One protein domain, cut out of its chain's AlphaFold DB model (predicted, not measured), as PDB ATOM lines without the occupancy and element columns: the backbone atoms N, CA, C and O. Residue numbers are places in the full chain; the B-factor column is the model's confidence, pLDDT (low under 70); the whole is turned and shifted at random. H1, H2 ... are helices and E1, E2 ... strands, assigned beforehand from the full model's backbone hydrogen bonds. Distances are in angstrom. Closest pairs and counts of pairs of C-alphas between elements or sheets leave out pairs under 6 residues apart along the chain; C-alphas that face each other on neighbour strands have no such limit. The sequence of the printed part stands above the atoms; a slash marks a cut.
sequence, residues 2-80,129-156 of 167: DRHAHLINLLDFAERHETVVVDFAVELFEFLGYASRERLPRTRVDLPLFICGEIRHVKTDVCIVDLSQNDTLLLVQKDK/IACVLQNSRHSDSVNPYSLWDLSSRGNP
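AT A GLANCE: This is residues 2 to 80 and 129 to 156 of the 167 residues of an uncharacterized protein of Paxillus involutus ATCC 200175 (UniProt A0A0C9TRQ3). A small antiparallel sheet of three strands, E1, E4 and E5, has helix H2 over one face, and H1 folds back beside H2 on the side away from the sheet. The hairpin of E2 and E3 reaches away from this sheet as an arm, on the far side from the helices, and residues 129 to 156 form a long stretch with no named element. The printed part has 107 residues, with two named helices and five named strands in the order H1 H2 E1 E2 E3 E4 E5, of mixed class; the larger sheet has the order E1 E4 E5. It is only just compact, close to loose, with a radius of gyration of the C-alphas of 15.2 A and spans of 43 by 34 by 24 A.

HOW THE PARTS SIT: The larger sheet holds E1, residues 39 to 43, E4, residues 62 to 66, and E5, residues 71 to 76; E1 and E5 are its edge strands. E1 and E4 are antiparallel at 153 degrees, with N 42 and O 63 within hydrogen-bond range at 2.8 A. E4 and E5 form an antiparallel hairpin at 162 degrees, with N 64 and O 74 at 2.9 A. H2, residues 21 to 31, is on this sheet at a height of 9.0 A, making two layers, a helix on one face of a sheet. It lies over E1 and E4 and runs along the strands, at 6 degrees to E4 on the local plane; its closest C-alphas to E1 are those of Val 26 and Pro 41, 6.3 A apart. H1, residues 2 to 16, touches H2, the closest C-alphas being those of Ala 14 and Val 21 at 4.7 A. The two form a helical hairpin with a shallow tilt of 24 degrees, opposite ways. H1 is not on the sheet. E1 runs on into E2, residues 46 to 51, across a break of 2 residues, at 100 degrees. E2 and E3, residues 54 to 59, form an antiparallel hairpin at 147 degrees, with N 49 and O 56 at 2.8 A. H1 is apart from both E2 and E3. Every O i to N i+4 pair is within hydrogen-bond range in H2, and 10 of 11 are in H1.

IN THESE COORDINATES: H1 begins at C-alpha 2, (-1.927, -17.171, -44.900), and is 22.0 A long; H2 is 15.0 A long. E1 is 13.1 A long, E2 14.7 A, E3 16.1 A, E4 13.4 A and E5 15.0 A. E5 ends at C-alpha 76, (-25.851, -11.119, -40.584).

THE WHOLE: The two C-alphas farthest apart are those of Asp 2 and Gly 53, at 47.0 A. Residues 81 to 128 are not printed, and C-alphas 80 and 129 are 11.0 A apart across the cut. The link from H2 to E1 is short but not tight, and the other links between named elements are tight. Residues 138 to 143 stand free. The mean pLDDT of the printed part is 70.6, and it is under 70 in residues 79 to 80 and 129 to 156 of this model.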
ATOM      1  N   ASP A   2      -1.373 -16.431 -46.051       83.69
ATOM      2  CA  ASP A   2      -1.927 -17.171 -44.900       83.69
ATOM      3  C   ASP A   2      -3.415 -16.874 -44.576       83.69
ATOM      4  O   ASP A   2      -4.216 -17.795 -44.430       83.69
ATOM      5  N   ARG A   3      -3.851 -15.599 -44.601       85.94
ATOM      6  CA  ARG A   3      -5.266 -15.235 -44.324       85.94
ATOM      7  C   ARG A   3      -6.285 -15.898 -45.253       85.94
ATOM      8  O   ARG A   3      -7.373 -16.240 -44.811       85.94
ATOM      9  N   HIS A   4      -5.944 -16.106 -46.525       86.31
ATOM     10  CA  HIS A   4      -6.848 -16.782 -47.460       86.31
ATOM     11  C   HIS A   4      -7.073 -18.244 -47.071       86.31
ATOM     12  O   HIS A   4      -8.204 -18.715 -47.108       86.31
ATOM     13  N   ALA A   5      -6.010 -18.950 -46.673       90.25
ATOM     14  CA  ALA A   5      -6.116 -20.330 -46.210       90.25
ATOM     15  C   ALA A   5      -6.923 -20.411 -44.907       90.25
ATOM     16  O   ALA A   5      -7.776 -21.282 -44.764       90.25
ATOM     17  N   HIS A   6      -6.717 -19.460 -43.991       87.75
ATOM     18  CA  HIS A   6      -7.510 -19.358 -42.769       87.75
ATOM     19  C   HIS A   6      -9.008 -19.152 -43.055       87.75
ATOM     20  O   HIS A   6      -9.837 -19.863 -42.491       87.75
ATOM     21  N   LEU A   7      -9.351 -18.248 -43.978       88.12
ATOM     22  CA  LEU A   7     -10.739 -17.976 -44.356       88.12
ATOM     23  C   LEU A   7     -11.409 -19.184 -45.033       88.12
ATOM     24  O   LEU A   7     -12.564 -19.479 -44.738       88.12
ATOM     25  N   ILE A   8     -10.685 -19.903 -45.900       87.69
ATOM     26  CA  ILE A   8     -11.172 -21.143 -46.531       87.69
ATOM     27  C   ILE A   8     -11.424 -22.220 -45.474       87.69
ATOM     28  O   ILE A   8     -12.484 -22.836 -45.474       87.69
ATOM     29  N   ASN A   9     -10.504 -22.396 -44.524       89.88
ATOM     30  CA  ASN A   9     -10.709 -23.337 -43.427       89.88
ATOM     31  C   ASN A   9     -11.956 -22.961 -42.612       89.88
ATOM     32  O   ASN A   9     -12.799 -23.815 -42.356       89.88
ATOM     33  N   LEU A  10     -12.119 -21.686 -42.238       85.69
ATOM     34  CA  LEU A  10     -13.311 -21.230 -41.516       85.69
ATOM     35  C   LEU A  10     -14.604 -21.500 -42.293       85.69
ATOM     36  O   LEU A  10     -15.594 -21.888 -41.675       85.69
ATOM     37  N   LEU A  11     -14.593 -21.343 -43.619       86.31
ATOM     38  CA  LEU A  11     -15.730 -21.674 -44.475       86.31
ATOM     39  C   LEU A  11     -16.059 -23.174 -44.420       86.31
ATOM     40  O   LEU A  11     -17.194 -23.528 -44.104       86.31
ATOM     41  N   ASP A  12     -15.068 -24.044 -44.629       84.88
ATOM     42  CA  ASP A  12     -15.241 -25.506 -44.577       84.88
ATOM     43  C   ASP A  12     -15.793 -25.974 -43.219       84.88
ATOM     44  O   ASP A  12     -16.631 -26.879 -43.133       84.88
ATOM     45  N   PHE A  13     -15.340 -25.346 -42.128       83.19
ATOM     46  CA  PHE A  13     -15.868 -25.609 -40.793       83.19
ATOM     47  C   PHE A  13     -17.283 -25.052 -40.616       83.19
ATOM     48  O   PHE A  13     -18.125 -25.752 -40.054       83.19
ATOM     49  N   ALA A  14     -17.576 -23.843 -41.098       80.94
ATOM     50  CA  ALA A  14     -18.893 -23.214 -40.993       80.94
ATOM     51  C   ALA A  14     -19.989 -23.993 -41.742       80.94
ATOM     52  O   ALA A  14     -21.130 -24.020 -41.280       80.94
ATOM     53  N   GLU A  15     -19.646 -24.689 -42.832       75.06
ATOM     54  CA  GLU A  15     -20.570 -25.591 -43.535       75.06
ATOM     55  C   GLU A  15     -21.048 -26.762 -42.663       75.06
ATOM     56  O   GLU A  15     -22.164 -27.259 -42.827       75.06
ATOM     57  N   ARG A  16     -20.214 -27.213 -41.720       77.44
ATOM     58  CA  ARG A  16     -20.475 -28.393 -40.874       77.44
ATOM     59  C   ARG A  16     -20.854 -28.023 -39.446       77.44
ATOM     60  O   ARG A  16     -21.545 -28.779 -38.763       77.44
ATOM     61  N   HIS A  17     -20.396 -26.863 -38.993       77.50
ATOM     62  CA  HIS A  17     -20.495 -26.399 -37.623       77.50
ATOM     63  C   HIS A  17     -21.120 -25.017 -37.589       77.50
ATOM     64  O   HIS A  17     -20.489 -23.972 -37.713       77.50
ATOM     65  N   GLU A  18     -22.406 -25.051 -37.288       75.06
ATOM     66  CA  GLU A  18     -23.288 -23.917 -37.093       75.06
ATOM     67  C   GLU A  18     -22.789 -22.859 -36.083       75.06
ATOM     68  O   GLU A  18     -23.320 -21.747 -36.058       75.06
ATOM     69  N   THR A  19     -21.830 -23.200 -35.222       77.75
ATOM     70  CA  THR A  19     -21.190 -22.291 -34.261       77.75
ATOM     71  C   THR A  19     -20.090 -21.436 -34.889       77.75
ATOM     72  O   THR A  19     -19.858 -20.338 -34.401       77.75
ATOM     73  N   VAL A  20     -19.465 -21.909 -35.974       85.94
ATOM     74  CA  VAL A  20     -18.315 -21.272 -36.648       85.94
ATOM     75  C   VAL A  20     -18.760 -20.235 -37.685       85.94
ATOM     76  O   VAL A  20     -17.990 -19.370 -38.079       85.94
ATOM     77  N   VAL A  21     -20.036 -20.257 -38.086       83.62
ATOM     78  CA  VAL A  21     -20.625 -19.292 -39.034       83.62
ATOM     79  C   VAL A  21     -20.401 -17.840 -38.594       83.62
ATOM     80  O   VAL A  21     -20.159 -16.971 -39.427       83.62
ATOM     81  N   VAL A  22     -20.468 -17.579 -37.285       86.69
ATOM     82  CA  VAL A  22     -20.238 -16.245 -36.714       86.69
ATOM     83  C   VAL A  22     -18.776 -15.832 -36.881       86.69
ATOM     84  O   VAL A  22     -18.514 -14.732 -37.356       86.69
ATOM     85  N   ASP A  23     -17.843 -16.727 -36.553       90.06
ATOM     86  CA  ASP A  23     -16.402 -16.468 -36.641       90.06
ATOM     87  C   ASP A  23     -15.969 -16.255 -38.099       90.06
ATOM     88  O   ASP A  23     -15.250 -15.307 -38.408       90.06
ATOM     89  N   PHE A  24     -16.495 -17.075 -39.017       88.56
ATOM     90  CA  PHE A  24     -16.301 -16.903 -40.454       88.56
ATOM     91  C   PHE A  24     -16.802 -15.539 -40.944       88.56
ATOM     92  O   PHE A  24     -16.092 -14.854 -41.675       88.56
ATOM     93  N   ALA A  25     -18.009 -15.123 -40.546       88.25
ATOM     94  CA  ALA A  25     -18.581 -13.853 -40.989       88.25
ATOM     95  C   ALA A  25     -17.774 -12.642 -40.492       88.25
ATOM     96  O   ALA A  25     -17.584 -11.687 -41.246       88.25
ATOM     97  N   VAL A  26     -17.269 -12.687 -39.254       90.12
ATOM     98  CA  VAL A  26     -16.385 -11.640 -38.717       90.12
ATOM     99  C   VAL A  26     -15.087 -11.572 -39.523       90.12
ATOM    100  O   VAL A  26     -14.754 -10.499 -40.028       90.12
ATOM    101  N   GLU A  27     -14.406 -12.705 -39.721       90.94
ATOM    102  CA  GLU A  27     -13.138 -12.732 -40.462       90.94
ATOM    103  C   GLU A  27     -13.328 -12.312 -41.924       90.94
ATOM    104  O   GLU A  27     -12.500 -11.593 -42.481       90.94
ATOM    105  N   LEU A  28     -14.451 -12.685 -42.542       89.69
ATOM    106  CA  LEU A  28     -14.805 -12.250 -43.889       89.69
ATOM    107  C   LEU A  28     -14.951 -10.725 -43.969       89.69
ATOM    108  O   LEU A  28     -14.464 -10.115 -44.919       89.69
ATOM    109  N   PHE A  29     -15.594 -10.085 -42.990       89.38
ATOM    110  CA  PHE A  29     -15.748  -8.628 -42.982       89.38
ATOM    111  C   PHE A  29     -14.436  -7.886 -42.781       89.38
ATOM    112  O   PHE A  29     -14.230  -6.843 -43.405       89.38
ATOM    113  N   GLU A  30     -13.535  -8.422 -41.965       89.38
ATOM    114  CA  GLU A  30     -12.182  -7.886 -41.863       89.38
ATOM    115  C   GLU A  30     -11.390  -8.087 -43.154       89.38
ATOM    116  O   GLU A  30     -10.709  -7.172 -43.616       89.38
ATOM    117  N   PHE A  31     -11.501  -9.268 -43.758       87.69
ATOM    118  CA  PHE A  31     -10.801  -9.615 -44.985       87.69
ATOM    119  C   PHE A  31     -11.245  -8.745 -46.173       87.69
ATOM    120  O   PHE A  31     -10.411  -8.302 -46.959       87.69
ATOM    121  N   LEU A  32     -12.546  -8.457 -46.281       86.69
ATOM    122  CA  LEU A  32     -13.130  -7.611 -47.329       86.69
ATOM    123  C   LEU A  32     -12.997  -6.102 -47.055       86.69
ATOM    124  O   LEU A  32     -13.392  -5.296 -47.895       86.69
ATOM    125  N   GLY A  33     -12.464  -5.699 -45.896       87.00
ATOM    126  CA  GLY A  33     -12.296  -4.287 -45.533       87.00
ATOM    127  C   GLY A  33     -13.585  -3.575 -45.107       87.00
ATOM    128  O   GLY A  33     -13.625  -2.345 -45.071       87.00
ATOM    129  N   TYR A  34     -14.641  -4.320 -44.763       83.94
ATOM    130  CA  TYR A  34     -15.842  -3.747 -44.142       83.94
ATOM    131  C   TYR A  34     -15.588  -3.334 -42.691       83.94
ATOM    132  O   TYR A  34     -16.188  -2.365 -42.219       83.94
ATOM    133  N   ALA A  35     -14.686  -4.039 -42.002       87.69
ATOM    134  CA  ALA A  35     -14.181  -3.636 -40.698       87.69
ATOM    135  C   ALA A  35     -13.030  -2.628 -40.849       87.69
ATOM    136  O   ALA A  35     -12.090  -2.832 -41.616       87.69
ATOM    137  N   SER A  36     -13.098  -1.533 -40.098       88.56
ATOM    138  CA  SER A  36     -12.076  -0.482 -40.058       88.56
ATOM    139  C   SER A  36     -12.094   0.221 -38.697       88.56
ATOM    140  O   SER A  36     -12.868  -0.144 -37.817       88.56
ATOM    141  N   ARG A  37     -11.267   1.257 -38.496       88.19
ATOM    142  CA  ARG A  37     -11.244   2.008 -37.223       88.19
ATOM    143  C   ARG A  37     -12.606   2.586 -36.833       88.19
ATOM    144  O   ARG A  37     -12.908   2.665 -35.649       88.19
ATOM    145  N   GLU A  38     -13.406   2.978 -37.819       89.56
ATOM    146  CA  GLU A  38     -14.721   3.592 -37.609       89.56
ATOM    147  C   GLU A  38     -15.866   2.588 -37.785       89.56
ATOM    148  O   GLU A  38     -16.995   2.886 -37.414       89.56
ATOM    149  N   ARG A  39     -15.586   1.385 -38.307       89.44
ATOM    150  CA  ARG A  39     -16.586   0.342 -38.566       89.44
ATOM    151  C   ARG A  39     -16.223  -0.934 -37.838       89.44
ATOM    152  O   ARG A  39     -15.294  -1.633 -38.238       89.44
ATOM    153  N   LEU A  40     -16.971  -1.249 -36.790       90.75
ATOM    154  CA  LEU A  40     -16.676  -2.397 -35.943       90.75
ATOM    155  C   LEU A  40     -17.647  -3.552 -36.206       90.75
ATOM    156  O   LEU A  40     -18.861  -3.355 -36.086       90.75
ATOM    157  N   PRO A  41     -17.140  -4.766 -36.496       89.88
ATOM    158  CA  PRO A  41     -17.947  -5.967 -36.413       89.88
ATOM    159  C   PRO A  41     -18.324  -6.213 -34.952       89.88
ATOM    160  O   PRO A  41     -17.482  -6.231 -34.054       89.88
ATOM    161  N   ARG A  42     -19.615  -6.392 -34.699       89.62
ATOM    162  CA  ARG A  42     -20.155  -6.767 -33.396       89.62
ATOM    163  C   ARG A  42     -20.966  -8.036 -33.539       89.62
ATOM    164  O   ARG A  42     -21.745  -8.186 -34.468       89.62
ATOM    165  N   THR A  43     -20.815  -8.940 -32.585       90.19
ATOM    166  CA  THR A  43     -21.568 -10.195 -32.555       90.19
ATOM    167  C   THR A  43     -22.703 -10.122 -31.541       90.19
ATOM    168  O   THR A  43     -22.526  -9.538 -30.471       90.19
ATOM    169  N   ARG A  44     -23.827 -10.800 -31.810       84.62
ATOM    170  CA  ARG A  44     -24.933 -11.001 -30.846       84.62
ATOM    171  C   ARG A  44     -25.589  -9.715 -30.326       84.62
ATOM    172  O   ARG A  44     -26.049  -9.691 -29.181       84.62
ATOM    173  N   VAL A  45     -25.645  -8.668 -31.148       84.69
ATOM    174  CA  VAL A  45     -26.226  -7.371 -30.769       84.69
ATOM    175  C   VAL A  45     -27.749  -7.431 -30.845       84.69
ATOM    176  O   VAL A  45     -28.299  -7.915 -31.836       84.69
ATOM    177  N   ASP A  46     -28.415  -6.938 -29.802       87.31
ATOM    178  CA  ASP A  46     -29.856  -6.679 -29.815       87.31
ATOM    179  C   ASP A  46     -30.119  -5.289 -30.396       87.31
ATOM    180  O   ASP A  46     -29.589  -4.294 -29.893       87.31
ATOM    181  N   LEU A  47     -30.886  -5.229 -31.482       83.06
ATOM    182  CA  LEU A  47     -31.151  -4.000 -32.222       83.06
ATOM    183  C   LEU A  47     -32.658  -3.747 -32.328       83.06
ATOM    184  O   LEU A  47     -33.394  -4.643 -32.749       83.06
ATOM    185  N   PRO A  48     -33.127  -2.525 -32.023       82.50
ATOM    186  CA  PRO A  48     -34.487  -2.122 -32.338       82.50
ATOM    187  C   PRO A  48     -34.604  -1.835 -33.842       82.50
ATOM    188  O   PRO A  48     -33.929  -0.952 -34.378       82.50
ATOM    189  N   LEU A  49     -35.477  -2.573 -34.522       77.31
ATOM    190  CA  LEU A  49     -35.826  -2.391 -35.928       77.31
ATOM    191  C   LEU A  49     -37.281  -1.936 -36.038       77.31
ATOM    192  O   LEU A  49     -38.150  -2.455 -35.341       77.31
ATOM    193  N   PHE A  50     -37.559  -0.985 -36.925       75.25
ATOM    194  CA  PHE A  50     -38.928  -0.578 -37.227       75.25
ATOM    195  C   PHE A  50     -39.472  -1.459 -38.355       75.25
ATOM    196  O   PHE A  50     -39.063  -1.323 -39.506       75.25
ATOM    197  N   ILE A  51     -40.343  -2.407 -38.014       74.50
ATOM    198  CA  ILE A  51     -40.866  -3.427 -38.928       74.50
ATOM    199  C   ILE A  51     -42.390  -3.426 -38.819       74.50
ATOM    200  O   ILE A  51     -42.937  -3.504 -37.723       74.50
ATOM    201  N   CYS A  52     -43.079  -3.350 -39.962       78.88
ATOM    202  CA  CYS A  52     -44.547  -3.357 -40.040       78.88
ATOM    203  C   CYS A  52     -45.236  -2.292 -39.161       78.88
ATOM    204  O   CYS A  52     -46.297  -2.546 -38.604       78.88
ATOM    205  N   GLY A  53     -44.640  -1.101 -39.027       78.31
ATOM    206  CA  GLY A  53     -45.218  -0.004 -38.240       78.31
ATOM    207  C   GLY A  53     -44.935  -0.067 -36.735       78.31
ATOM    208  O   GLY A  53     -45.362   0.819 -36.000       78.31
ATOM    209  N   GLU A  54     -44.190  -1.073 -36.273       74.62
ATOM    210  CA  GLU A  54     -43.853  -1.271 -34.864       74.62
ATOM    211  C   GLU A  54     -42.337  -1.354 -34.659       74.62
ATOM    212  O   GLU A  54     -41.593  -1.823 -35.522       74.62
ATOM    213  N   ILE A  55     -41.865  -0.944 -33.480       81.75
ATOM    214  CA  ILE A  55     -40.483  -1.203 -33.062       81.75
ATOM    215  C   ILE A  55     -40.405  -2.635 -32.531       81.75
ATOM    216  O   ILE A  55     -41.070  -2.984 -31.557       81.75
ATOM    217  N   ARG A  56     -39.559  -3.460 -33.150       80.44
ATOM    218  CA  ARG A  56     -39.276  -4.836 -32.738       80.44
ATOM    219  C   ARG A  56     -37.792  -5.026 -32.481       80.44
ATOM    220  O   ARG A  56     -36.953  -4.584 -33.257       80.44
ATOM    221  N   HIS A  57     -37.475  -5.717 -31.395       81.75
ATOM    222  CA  HIS A  57     -36.101  -6.056 -31.045       81.75
ATOM    223  C   HIS A  57     -35.665  -7.329 -31.767       81.75
ATOM    224  O   HIS A  57     -36.349  -8.355 -31.707       81.75
ATOM    225  N   VAL A  58     -34.530  -7.257 -32.460       80.69
ATOM    226  CA  VAL A  58     -33.934  -8.385 -33.172       80.69
ATOM    227  C   VAL A  58     -32.515  -8.608 -32.676       80.69
ATOM    228  O   VAL A  58     -31.652  -7.735 -32.756       80.69
ATOM    229  N   LYS A  59     -32.259  -9.839 -32.232       85.00
ATOM    230  CA  LYS A  59     -30.920 -10.302 -31.880       85.00
ATOM    231  C   LYS A  59     -30.201 -10.822 -33.119       85.00
ATOM    232  O   LYS A  59     -30.487 -11.925 -33.589       85.00
ATOM    233  N   THR A  60     -29.267 -10.018 -33.601       85.06
ATOM    234  CA  THR A  60     -28.394 -10.303 -34.748       85.06
ATOM    235  C   THR A  60     -27.300 -11.294 -34.370       85.06
ATOM    236  O   THR A  60     -26.989 -11.435 -33.189       85.06
ATOM    237  N   ASP A  61     -26.697 -11.980 -35.341       85.12
ATOM    238  CA  ASP A  61     -25.540 -12.843 -35.077       85.12
ATOM    239  C   ASP A  61     -24.230 -12.081 -35.283       85.12
ATOM    240  O   ASP A  61     -23.375 -12.114 -34.395       85.12
ATOM    241  N   VAL A  62     -24.122 -11.313 -36.375       88.56
ATOM    242  CA  VAL A  62     -23.053 -10.330 -36.621       88.56
ATOM    243  C   VAL A  62     -23.662  -9.056 -37.206       88.56
ATOM    244  O   VAL A  62     -24.580  -9.123 -38.016       88.56
ATOM    245  N   CYS A  63     -23.153  -7.889 -36.839       89.19
ATOM    246  CA  CYS A  63     -23.451  -6.633 -37.512       89.19
ATOM    247  C   CYS A  63     -22.201  -5.764 -37.655       89.19
ATOM    248  O   CYS A  63     -21.249  -5.923 -36.897       89.19
ATOM    249  N   ILE A  64     -22.204  -4.839 -38.614       88.81
ATOM    250  CA  ILE A  64     -21.195  -3.779 -38.722       88.81
ATOM    251  C   ILE A  64     -21.823  -2.481 -38.236       88.81
ATOM    252  O   ILE A  64     -22.822  -2.026 -38.798       88.81
ATOM    253  N   VAL A  65     -21.223  -1.889 -37.206       88.00
ATOM    254  CA  VAL A  65     -21.637  -0.594 -36.659       88.00
ATOM    255  C   VAL A  65     -20.638   0.467 -37.090       88.00
ATOM    256  O   VAL A  65     -19.442   0.323 -36.839       88.00
ATOM    257  N   ASP A  66     -21.136   1.528 -37.715       85.62
ATOM    258  CA  ASP A  66     -20.383   2.747 -37.975       85.62
ATOM    259  C   ASP A  66     -20.425   3.635 -36.728       85.62
ATOM    260  O   ASP A  66     -21.477   4.144 -36.338       85.62
ATOM    261  N   LEU A  67     -19.278   3.797 -36.076       85.62
ATOM    262  CA  LEU A  67     -19.140   4.585 -34.854       85.62
ATOM    263  C   LEU A  67     -19.269   6.088 -35.106       85.62
ATOM    264  O   LEU A  67     -19.670   6.812 -34.197       85.62
ATOM    265  N   SER A  68     -18.927   6.560 -36.308       84.75
ATOM    266  CA  SER A  68     -18.981   7.987 -36.644       84.75
ATOM    267  C   SER A  68     -20.422   8.472 -36.798       84.75
ATOM    268  O   SER A  68     -20.757   9.582 -36.390       84.75
ATOM    269  N   GLN A  69     -21.285   7.606 -37.332       80.88
ATOM    270  CA  GLN A  69     -22.700   7.892 -37.590       80.88
ATOM    271  C   GLN A  69     -23.634   7.251 -36.556       80.88
ATOM    272  O   GLN A  69     -24.836   7.512 -36.565       80.88
ATOM    273  N   ASN A  70     -23.087   6.429 -35.653       78.00
ATOM    274  CA  ASN A  70     -23.838   5.601 -34.710       78.00
ATOM    275  C   ASN A  70     -24.944   4.783 -35.408       78.00
ATOM    276  O   ASN A  70     -26.071   4.666 -34.913       78.00
ATOM    277  N   ASP A  71     -24.620   4.242 -36.586       79.50
ATOM    278  CA  ASP A  71     -25.562   3.531 -37.449       79.50
ATOM    279  C   ASP A  71     -25.113   2.096 -37.738       79.50
ATOM    280  O   ASP A  71     -23.938   1.748 -37.623       79.50
ATOM    281  N   THR A  72     -26.064   1.229 -38.083       77.12
ATOM    282  CA  THR A  72     -25.784  -0.174 -38.417       77.12
ATOM    283  C   THR A  72     -25.850  -0.377 -39.924       77.12
ATOM    284  O   THR A  72     -26.921  -0.293 -40.517       77.12
ATOM    285  N   LEU A  73     -24.703  -0.681 -40.531       77.00
ATOM    286  CA  LEU A  73     -24.544  -0.741 -41.987       77.00
ATOM    287  C   LEU A  73     -24.872  -2.115 -42.572       77.00
ATOM    288  O   LEU A  73     -25.348  -2.218 -43.702       77.00
ATOM    289  N   LEU A  74     -24.571  -3.177 -41.823       77.94
ATOM    290  CA  LEU A  74     -24.679  -4.548 -42.307       77.94
ATOM    291  C   LEU A  74     -25.136  -5.472 -41.188       77.94
ATOM    292  O   LEU A  74     -24.657  -5.363 -40.061       77.94
ATOM    293  N   LEU A  75     -26.032  -6.395 -41.522       80.94
ATOM    294  CA  LEU A  75     -26.603  -7.376 -40.612       80.94
ATOM    295  C   LEU A  75     -26.411  -8.779 -41.185       80.94
ATOM    296  O   LEU A  75     -26.776  -9.046 -42.328       80.94
ATOM    297  N   VAL A  76     -25.876  -9.676 -40.363       79.38
ATOM    298  CA  VAL A  76     -25.851 -11.119 -40.584       79.38
ATOM    299  C   VAL A  76     -26.687 -11.752 -39.495       79.38
ATOM    300  O   VAL A  76     -26.416 -11.620 -38.297       79.38
ATOM    301  N   GLN A  77     -27.697 -12.483 -39.929       78.56
ATOM    302  CA  GLN A  77     -28.463 -13.344 -39.062       78.56
ATOM    303  C   GLN A  77     -28.353 -14.751 -39.620       78.56
ATOM    304  O   GLN A  77     -28.696 -15.016 -40.772       78.56
ATOM    305  N   LYS A  78     -27.833 -15.652 -38.797       72.88
ATOM    306  CA  LYS A  78     -27.884 -17.071 -39.071       72.88
ATOM    307  C   LYS A  78     -29.351 -17.458 -39.121       72.88
ATOM    308  O   LYS A  78     -30.116 -17.127 -38.212       72.88
ATOM    309  N   ASP A  79     -29.723 -18.181 -40.168       67.88
ATOM    310  CA  ASP A  79     -31.064 -18.727 -40.276       67.88
ATOM    311  C   ASP A  79     -31.311 -19.664 -39.087       67.88
ATOM    312  O   ASP A  79     -30.824 -20.799 -39.012       67.88
ATOM    313  N   LYS A  80     -32.040 -19.152 -38.097       62.03
ATOM    314  CA  LYS A  80     -32.635 -19.974 -37.059       62.03
ATOM    315  C   LYS A  80     -33.803 -20.621 -37.752       62.03
ATOM    316  O   LYS A  80     -34.891 -20.056 -37.711       62.03
ATOM    317  N   ILE A 129     -30.248 -19.560 -47.300       34.84
ATOM    318  CA  ILE A 129     -30.405 -18.166 -47.726       34.84
ATOM    319  C   ILE A 129     -29.762 -17.290 -46.653       34.84
ATOM    320  O   ILE A 129     -30.172 -17.320 -45.494       34.84
ATOM    321  N   ALA A 130     -28.741 -16.524 -47.033       31.02
ATOM    322  CA  ALA A 130     -28.235 -15.426 -46.222       31.02
ATOM    323  C   ALA A 130     -28.976 -14.153 -46.648       31.02
ATOM    324  O   ALA A 130     -28.827 -13.701 -47.781       31.02
ATOM    325  N   CYS A 131     -29.795 -13.587 -45.759       34.81
ATOM    326  CA  CYS A 131     -30.460 -12.311 -46.010       34.81
ATOM    327  C   CYS A 131     -29.562 -11.167 -45.536       34.81
ATOM    328  O   CYS A 131     -29.276 -11.057 -44.345       34.81
ATOM    329  N   VAL A 132     -29.151 -10.299 -46.461       34.91
ATOM    330  CA  VAL A 132     -28.528  -9.012 -46.135       34.91
ATOM    331  C   VAL A 132     -29.631  -7.959 -46.120       34.91
ATOM    332  O   VAL A 132     -30.200  -7.641 -47.162       34.91
ATOM    333  N   LEU A 133     -29.953  -7.434 -44.938       37.97
ATOM    334  CA  LEU A 133     -30.865  -6.300 -44.789       37.97
ATOM    335  C   LEU A 133     -30.034  -5.025 -44.619       37.97
ATOM    336  O   LEU A 133     -29.269  -4.912 -43.661       37.97
ATOM    337  N   GLN A 134     -30.182  -4.076 -45.545       33.53
ATOM    338  CA  GLN A 134     -29.706  -2.709 -45.349       33.53
ATOM    339  C   GLN A 134     -30.789  -1.906 -44.631       33.53
ATOM    340  O   GLN A 134     -31.951  -1.896 -45.035       33.53
ATOM    341  N   ASN A 135     -30.404  -1.244 -43.545       33.59
ATOM    342  CA  ASN A 135     -31.290  -0.373 -42.792       33.59
ATOM    343  C   ASN A 135     -31.330   1.005 -43.473       33.59
ATOM    344  O   ASN A 135     -30.430   1.816 -43.279       33.59
ATOM    345  N   SER A 136     -32.346   1.279 -44.292       36.09
ATOM    346  CA  SER A 136     -32.536   2.619 -44.862       36.09
ATOM    347  C   SER A 136     -33.188   3.536 -43.828       36.09
ATOM    348  O   SER A 136     -34.410   3.635 -43.752       36.09
ATOM    349  N   ARG A 137     -32.369   4.234 -43.034       37.34
ATOM    350  CA  ARG A 137     -32.823   5.364 -42.202       37.34
ATOM    351  C   ARG A 137     -32.855   6.709 -42.936       37.34
ATOM    352  O   ARG A 137     -33.113   7.725 -42.302       37.34
ATOM    353  N   HIS A 138     -32.663   6.731 -44.254       34.16
ATOM    354  CA  HIS A 138     -32.936   7.918 -45.058       34.16
ATOM    355  C   HIS A 138     -34.243   7.756 -45.832       34.16
ATOM    356  O   HIS A 138     -34.316   7.117 -46.880       34.16
ATOM    357  N   SER A 139     -35.291   8.366 -45.283       41.69
ATOM    358  CA  SER A 139     -36.416   8.871 -46.056       41.69
ATOM    359  C   SER A 139     -35.863   9.832 -47.104       41.69
ATOM    360  O   SER A 139     -35.423  10.914 -46.738       41.69
ATOM    361  N   ASP A 140     -35.757   9.377 -48.351       33.91
ATOM    362  CA  ASP A 140     -36.187  10.117 -49.542       33.91
ATOM    363  C   ASP A 140     -36.033   9.233 -50.795       33.91
ATOM    364  O   ASP A 140     -34.971   9.078 -51.391       33.91
ATOM    365  N   SER A 141     -37.162   8.664 -51.225       39.38
ATOM    366  CA  SER A 141     -37.441   8.241 -52.607       39.38
ATOM    367  C   SER A 141     -36.572   7.162 -53.283       39.38
ATOM    368  O   SER A 141     -36.362   7.234 -54.491       39.38
ATOM    369  N   VAL A 142     -36.162   6.091 -52.596       33.59
ATOM    370  CA  VAL A 142     -35.748   4.854 -53.294       33.59
ATOM    371  C   VAL A 142     -36.324   3.617 -52.601       33.59
ATOM    372  O   VAL A 142     -36.273   3.479 -51.385       33.59
ATOM    373  N   ASN A 143     -36.923   2.747 -53.416       30.83
ATOM    374  CA  ASN A 143     -37.567   1.475 -53.082       30.83
ATOM    375  C   ASN A 143     -36.839   0.682 -51.962       30.83
ATOM    376  O   ASN A 143     -35.707   0.253 -52.185       30.83
ATOM    377  N   PRO A 144     -37.473   0.419 -50.799       30.34
ATOM    378  CA  PRO A 144     -36.841  -0.244 -49.652       30.34
ATOM    379  C   PRO A 144     -36.695  -1.773 -49.785       30.34
ATOM    380  O   PRO A 144     -36.285  -2.431 -48.833       30.34
ATOM    381  N   TYR A 145     -36.993  -2.359 -50.949       30.83
ATOM    382  CA  TYR A 145     -36.866  -3.799 -51.186       30.83
ATOM    383  C   TYR A 145     -35.852  -4.113 -52.292       30.83
ATOM    384  O   TYR A 145     -36.209  -4.638 -53.344       30.83
ATOM    385  N   SER A 146     -34.568  -3.842 -52.061       32.69
ATOM    386  CA  SER A 146     -33.500  -4.541 -52.787       32.69
ATOM    387  C   SER A 146     -33.083  -5.775 -51.985       32.69
ATOM    388  O   SER A 146     -32.085  -5.774 -51.267       32.69
ATOM    389  N   LEU A 147     -33.902  -6.825 -52.079       32.91
ATOM    390  CA  LEU A 147     -33.539  -8.172 -51.654       32.91
ATOM    391  C   LEU A 147     -32.527  -8.708 -52.674       32.91
ATOM    392  O   LEU A 147     -32.903  -9.091 -53.781       32.91
ATOM    393  N   TRP A 148     -31.240  -8.701 -52.334       30.86
ATOM    394  CA  TRP A 148     -30.242  -9.387 -53.149       30.86
ATOM    395  C   TRP A 148     -30.400 -10.888 -52.927       30.86
ATOM    396  O   TRP A 148     -29.951 -11.440 -51.927       30.86
ATOM    397  N   ASP A 149     -31.089 -11.539 -53.858       30.31
ATOM    398  CA  ASP A 149     -31.182 -12.989 -53.913       30.31
ATOM    399  C   ASP A 149     -29.871 -13.538 -54.495       30.31
ATOM    400  O   ASP A 149     -29.657 -13.530 -55.708       30.31
ATOM    401  N   LEU A 150     -28.972 -14.032 -53.639       32.03
ATOM    402  CA  LEU A 150     -27.868 -14.907 -54.056       32.03
ATOM    403  C   LEU A 150     -28.417 -16.320 -54.336       32.03
ATOM    404  O   LEU A 150     -27.951 -17.326 -53.797       32.03
ATOM    405  N   SER A 151     -29.435 -16.407 -55.195       32.91
ATOM    406  CA  SER A 151     -29.923 -17.677 -55.717       32.91
ATOM    407  C   SER A 151     -28.963 -18.162 -56.790       32.91
ATOM    408  O   SER A 151     -28.685 -17.510 -57.795       32.91
ATOM    409  N   SER A 152     -28.416 -19.337 -56.527       35.53
ATOM    410  CA  SER A 152     -27.301 -19.954 -57.223       35.53
ATOM    411  C   SER A 152     -27.485 -19.991 -58.745       35.53
ATOM    412  O   SER A 152     -28.244 -20.812 -59.272       35.53
ATOM    413  N   ARG A 153     -26.709 -19.154 -59.438       34.25
ATOM    414  CA  ARG A 153     -26.214 -19.369 -60.804       34.25
ATOM    415  C   ARG A 153     -24.768 -18.881 -60.893       34.25
ATOM    416  O   ARG A 153     -24.478 -17.853 -61.487       34.25
ATOM    417  N   GLY A 154     -23.873 -19.621 -60.259       31.41
ATOM    418  CA  GLY A 154     -22.433 -19.404 -60.346       31.41
ATOM    419  C   GLY A 154     -21.736 -20.286 -59.328       31.41
ATOM    420  O   GLY A 154     -22.148 -20.330 -58.169       31.41
ATOM    421  N   ASN A 155     -20.742 -21.046 -59.771       34.41
ATOM    422  CA  ASN A 155     -19.861 -21.785 -58.881       34.41
ATOM    423  C   ASN A 155     -19.150 -20.753 -57.972       34.41
ATOM    424  O   ASN A 155     -18.756 -19.706 -58.483       34.41
ATOM    425  N   PRO A 156     -18.968 -20.980 -56.657       34.44
ATOM    426  CA  PRO A 156     -18.211 -20.063 -55.795       34.44
ATOM    427  C   PRO A 156     -16.810 -19.711 -56.337       34.44
ATOM    428  O   PRO A 156     -16.300 -18.625 -56.068       34.44
TER     429      PRO A 156